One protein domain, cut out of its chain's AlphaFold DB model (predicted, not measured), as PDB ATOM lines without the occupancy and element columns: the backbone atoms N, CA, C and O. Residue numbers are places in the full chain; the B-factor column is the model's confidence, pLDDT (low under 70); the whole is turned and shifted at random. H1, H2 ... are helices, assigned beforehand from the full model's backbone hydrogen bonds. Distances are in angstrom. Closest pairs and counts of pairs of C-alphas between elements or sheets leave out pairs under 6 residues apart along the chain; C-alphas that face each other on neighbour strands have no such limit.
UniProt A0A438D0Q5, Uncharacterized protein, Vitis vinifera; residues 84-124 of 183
ATOM      1  N   ASP A  84      -1.507  62.969 -34.594       57.84
ATOM      2  CA  ASP A  84      -0.381  62.915 -33.648       57.84
ATOM      3  C   ASP A  84       1.019  62.933 -34.307       57.84
ATOM      4  O   ASP A  84       2.032  62.672 -33.657       57.84
ATOM      5  N   ARG A  85       1.107  63.169 -35.624       54.91
ATOM      6  CA  ARG A  85       2.329  63.130 -36.455       54.91
ATOM      7  C   ARG A  85       3.054  61.766 -36.452       54.91
ATOM      8  O   ARG A  85       4.136  61.634 -37.034       54.91
ATOM      9  N   SER A  86       2.445  60.738 -35.863       64.25
ATOM     10  CA  SER A  86       2.921  59.354 -35.892       64.25
ATOM     11  C   SER A  86       2.584  58.689 -37.231       64.25
ATOM     12  O   SER A  86       1.500  58.886 -37.788       64.25
ATOM     13  N   GLY A  87       3.526  57.909 -37.767       65.19
ATOM     14  CA  GLY A  87       3.260  57.052 -38.924       65.19
ATOM     15  C   GLY A  87       2.270  55.935 -38.566       65.19
ATOM     16  O   GLY A  87       2.191  55.553 -37.396       65.19
ATOM     17  N   PRO A  88       1.517  55.402 -39.545       70.56
ATOM     18  CA  PRO A  88       0.583  54.317 -39.284       70.56
ATOM     19  C   PRO A  88       1.315  53.096 -38.721       70.56
ATOM     20  O   PRO A  88       2.382  52.707 -39.204       70.56
ATOM     21  N   ASN A  89       0.734  52.486 -37.693       83.00
ATOM     22  CA  ASN A  89       1.258  51.256 -37.104       83.00
ATOM     23  C   ASN A  89       1.174  50.078 -38.114       83.00
ATOM     24  O   ASN A  89       0.381  50.121 -39.047       83.00
ATOM     25  N   ILE A  90       1.943  48.993 -37.943       83.75
ATOM     26  CA  ILE A  90       1.887  47.780 -38.786       83.75
ATOM     27  C   ILE A  90       0.474  47.193 -39.009       83.75
ATOM     28  O   ILE A  90       0.183  46.735 -40.117       83.75
ATOM     29  N   ILE A  91      -0.425  47.228 -38.019       88.19
ATOM     30  CA  ILE A  91      -1.827  46.797 -38.193       88.19
ATOM     31  C   ILE A  91      -2.595  47.787 -39.078       88.19
ATOM     32  O   ILE A  91      -3.374  47.387 -39.942       88.19
ATOM     33  N   GLU A  92      -2.346  49.082 -38.918       87.12
ATOM     34  CA  GLU A  92      -2.968  50.124 -39.742       87.12
ATOM     35  C   GLU A  92      -2.437  50.090 -41.169       87.12
ATOM     36  O   GLU A  92      -3.209  50.198 -42.112       87.12
ATOM     37  N   MET A  93      -1.140  49.843 -41.342       85.00
ATOM     38  CA  MET A  93      -0.516  49.591 -42.635       85.00
ATOM     39  C   MET A  93      -1.198  48.415 -43.339       85.00
ATOM     40  O   MET A  93      -1.488  48.479 -44.536       85.00
ATOM     41  N   PHE A  94      -1.493  47.342 -42.599       87.56
ATOM     42  CA  PHE A  94      -2.252  46.217 -43.132       87.56
ATOM     43  C   PHE A  94      -3.658  46.650 -43.559       87.56
ATOM     44  O   PHE A  94      -4.063  46.351 -44.681       87.56
ATOM     45  N   ALA A  95      -4.367  47.408 -42.718       88.62
ATOM     46  CA  ALA A  95      -5.695  47.910 -43.044       88.62
ATOM     47  C   ALA A  95      -5.685  48.792 -44.304       88.62
ATOM     48  O   ALA A  95      -6.479  48.565 -45.211       88.62
ATOM     49  N   LEU A  96      -4.744  49.730 -44.415       85.25
ATOM     50  CA  LEU A  96      -4.600  50.622 -45.567       85.25
ATOM     51  C   LEU A  96      -4.307  49.861 -46.866       85.25
ATOM     52  O   LEU A  96      -4.852  50.194 -47.913       85.25
ATOM     53  N   THR A  97      -3.468  48.827 -46.806       84.38
ATOM     54  CA  THR A  97      -3.063  48.053 -47.994       84.38
ATOM     55  C   THR A  97      -4.078  46.990 -48.411       84.38
ATOM     56  O   THR A  97      -4.113  46.611 -49.579       84.38
ATOM     57  N   HIS A  98      -4.916  46.520 -47.485       87.31
ATOM     58  CA  HIS A  98      -5.896  45.456 -47.727       87.31
ATOM     59  C   HIS A  98      -7.346  45.959 -47.698       87.31
ATOM     60  O   HIS A  98      -8.279  45.154 -47.658       87.31
ATOM     61  N   THR A  99      -7.547  47.277 -47.780       90.75
ATOM     62  CA  THR A  99      -8.859  47.917 -47.950       90.75
ATOM     63  C   THR A  99      -8.923  48.611 -49.306       90.75
ATOM     64  O   THR A  99      -7.996  49.298 -49.729       90.75
ATOM     65  N   ARG A 100     -10.027  48.418 -50.027       90.50
ATOM     66  CA  ARG A 100     -10.297  49.089 -51.305       90.50
ATOM     67  C   ARG A 100     -10.686  50.547 -51.053       90.50
ATOM     68  O   ARG A 100     -11.090  50.907 -49.953       90.50
ATOM     69  N   LYS A 101     -10.673  51.375 -52.102       87.31
ATOM     70  CA  LYS A 101     -11.150  52.773 -52.029       87.31
ATOM     71  C   LYS A 101     -12.586  52.896 -51.493       87.31
ATOM     72  O   LYS A 101     -12.911  53.883 -50.850       87.31
ATOM     73  N   ASP A 102     -13.399  51.860 -51.694       85.62
ATOM     74  CA  ASP A 102     -14.790  51.780 -51.226       85.62
ATOM     75  C   ASP A 102     -14.920  51.389 -49.735       85.62
ATOM     76  O   ASP A 102     -16.021  51.113 -49.261       85.62
ATOM     77  N   GLY A 103     -13.805  51.261 -49.004       86.12
ATOM     78  CA  GLY A 103     -13.775  50.884 -47.584       86.12
ATOM     79  C   GLY A 103     -13.981  49.391 -47.302       86.12
ATOM     80  O   GLY A 103     -13.960  48.970 -46.150       86.12
ATOM     81  N   ARG A 104     -14.176  48.566 -48.337       90.06
ATOM     82  CA  ARG A 104     -14.340  47.110 -48.193       90.06
ATOM     83  C   ARG A 104     -12.984  46.393 -48.199       90.06
ATOM     84  O   ARG A 104     -12.106  46.808 -48.960       90.06
ATOM     85  N   PRO A 105     -12.820  45.300 -47.430       91.06
ATOM     86  CA  PRO A 105     -11.624  44.471 -47.508       91.06
ATOM     87  C   PRO A 105     -11.440  43.925 -48.928       91.06
ATOM     88  O   PRO A 105     -12.410  43.703 -49.659       91.06
ATOM     89  N   VAL A 106     -10.185  43.747 -49.334       92.06
ATOM     90  CA  VAL A 106      -9.829  43.293 -50.687       92.06
ATOM     91  C   VAL A 106     -10.274  41.845 -50.938       92.06
ATOM     92  O   VAL A 106     -10.740  41.550 -52.037       92.06
ATOM     93  N   ASP A 107     -10.186  40.972 -49.931       94.19
ATOM     94  CA  ASP A 107     -10.619  39.570 -49.973       94.19
ATOM     95  C   ASP A 107     -11.145  39.077 -48.603       94.19
ATOM     96  O   ASP A 107     -11.026  39.753 -47.574       94.19
ATOM     97  N   ASP A 108     -11.734  37.877 -48.585       95.00
ATOM     98  CA  ASP A 108     -12.301  37.274 -47.369       95.00
ATOM     99  C   ASP A 108     -11.232  36.953 -46.312       95.00
ATOM    100  O   ASP A 108     -11.492  36.994 -45.107       95.00
ATOM    101  N   HIS A 109     -10.008  36.653 -46.751       93.19
ATOM    102  CA  HIS A 109      -8.895  36.365 -45.855       93.19
ATOM    103  C   HIS A 109      -8.432  37.621 -45.106       93.19
ATOM    104  O   HIS A 109      -8.265  37.587 -43.886       93.19
ATOM    105  N   SER A 110      -8.289  38.746 -45.807       91.81
ATOM    106  CA  SER A 110      -7.965  40.043 -45.207       91.81
ATOM    107  C   SER A 110      -9.054  40.490 -44.254       91.81
ATOM    108  O   SER A 110      -8.735  40.969 -43.171       91.81
ATOM    109  N   LYS A 111     -10.328  40.270 -44.611       94.38
ATOM    110  CA  LYS A 111     -11.457  40.523 -43.712       94.38
ATOM    111  C   LYS A 111     -11.292  39.766 -42.393       94.38
ATOM    112  O   LYS A 111     -11.310  40.381 -41.336       94.38
ATOM    113  N   LYS A 112     -11.038  38.455 -42.456       95.62
ATOM    114  CA  LYS A 112     -10.821  37.630 -41.260       95.62
ATOM    115  C   LYS A 112      -9.648  38.133 -40.412       95.62
ATOM    116  O   LYS A 112      -9.758  38.169 -39.192       95.62
ATOM    117  N   ILE A 113      -8.542  38.524 -41.043       93.62
ATOM    118  CA  ILE A 113      -7.376  39.080 -40.342       93.62
ATOM    119  C   ILE A 113      -7.722  40.412 -39.660       93.62
ATOM    120  O   ILE A 113      -7.355  40.617 -38.505       93.62
ATOM    121  N   MET A 114      -8.442  41.307 -40.341       92.75
ATOM    122  CA  MET A 114      -8.892  42.579 -39.765       92.75
ATOM    123  C   MET A 114      -9.823  42.363 -38.571       92.75
ATOM    124  O   MET A 114      -9.649  43.024 -37.549       92.75
ATOM    125  N   ASP A 115     -10.751  41.409 -38.669       94.06
ATOM    126  CA  ASP A 115     -11.655  41.046 -37.574       94.06
ATOM    127  C   ASP A 115     -10.859  40.534 -36.356       94.06
ATOM    128  O   ASP A 115     -11.119  40.938 -35.222       94.06
ATOM    129  N   GLN A 116      -9.826  39.710 -36.579       94.69
ATOM    130  CA  GLN A 116      -8.929  39.240 -35.514       94.69
ATOM    131  C   GLN A 116      -8.145  40.384 -34.863       94.69
ATOM    132  O   GLN A 116      -8.022  40.420 -33.639       94.69
ATOM    133  N   PHE A 117      -7.640  41.334 -35.655       92.94
ATOM    134  CA  PHE A 117      -6.965  42.514 -35.119       92.94
ATOM    135  C   PHE A 117      -7.899  43.357 -34.255       92.94
ATOM    136  O   PHE A 117      -7.532  43.703 -33.136       92.94
ATOM    137  N   GLN A 118      -9.112  43.643 -34.728       91.31
ATOM    138  CA  GLN A 118     -10.100  44.402 -33.956       91.31
ATOM    139  C   GLN A 118     -10.465  43.693 -32.649       91.31
ATOM    140  O   GLN A 118     -10.558  44.340 -31.604       91.31
ATOM    141  N   GLN A 119     -10.619  42.367 -32.684       92.62
ATOM    142  CA  GLN A 119     -10.914  41.567 -31.500       92.62
ATOM    143  C   GLN A 119      -9.798  41.653 -30.451       92.62
ATOM    144  O   GLN A 119     -10.095  41.843 -29.274       92.62
ATOM    145  N   LEU A 120      -8.531  41.525 -30.857       90.94
ATOM    146  CA  LEU A 120      -7.386  41.569 -29.940       90.94
ATOM    147  C   LEU A 120      -7.104  42.985 -29.424       90.94
ATOM    148  O   LEU A 120      -6.790  43.154 -28.251       90.94
ATOM    149  N   LEU A 121      -7.297  44.009 -30.259       87.94
ATOM    150  CA  LEU A 121      -7.173  45.411 -29.847       87.94
ATOM    151  C   LEU A 121      -8.265  45.838 -28.856       87.94
ATOM    152  O   LEU A 121      -8.049  46.756 -28.072       87.94
ATOM    153  N   SER A 122      -9.424  45.174 -28.883       85.81
ATOM    154  CA  SER A 122     -10.531  45.439 -27.957       85.81
ATOM    155  C   SER A 122     -10.397  44.697 -26.623       85.81
ATOM    156  O   SER A 122     -11.195  44.943 -25.718       85.81
ATOM    157  N   GLN A 123      -9.435  43.776 -26.481       78.50
ATOM    158  CA  GLN A 123      -9.227  43.079 -25.213       78.50
ATOM    159  C   GLN A 123      -8.448  43.968 -24.233       78.50
ATOM    160  O   GLN A 123      -7.366  44.446 -24.576       78.50
ATOM    161  N   PRO A 124      -8.949  44.183 -23.006       55.59
ATOM    162  CA  PRO A 124      -8.148  44.776 -21.946       55.59
ATOM    163  C   PRO A 124      -7.072  43.770 -21.505       55.59
ATOM    164  O   PRO A 124      -7.406  42.648 -21.130       55.59
TER     165      PRO A 124
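AT A GLANCE: This is residues 84 to 124 of the 183 residues of an uncharacterized protein of Vitis vinifera (UniProt A0A438D0Q5). Two helices run opposite ways roughly side by side, the longer H2 and the shorter H1, with a looped link joining them at one end and the tail before H1 trailing away at the other. The last part of H2 and the residues after it, 119 to 124, stick out free. The printed part has 41 residues with two named helices, H1 then H2, and no named strand; the class is all helix. It is only just loose, close to compact, with a radius of gyration of the C-alphas of 11.1 A, and flat, spanning 28 by 25 by 14 A.

IN THESE COORDINATES: H2, residues 108 to 121, is 20.0 A long, from C-alpha 108 at (-12.301, 37.274, -47.369) to C-alpha 121 at (-7.173, 45.411, -29.847). H1, residues 90 to 97, begins with C-alpha 90 at (1.887, 47.780, -38.786) and is 10.5 A long.

HOW THE PARTS SIT: H2 and H1 are close but not clearly touching; their closest C-alphas, of Met 114 and Ala 95, are 7.0 A apart. They run opposite ways at a shallow tilt of 33 degrees, only just short of steep. In H1 and H2 every O i to N i+4 pair is within hydrogen-bond range.

THE WHOLE: The two C-alphas farthest apart, of Arg 85 and Asp 108, are 31.6 A apart. The printed part has no cut, and the link from H1 to H2, 10 residues, is short. Mean pLDDT of the printed part is 85.4; residues 84 to 87 and 124 are under 70.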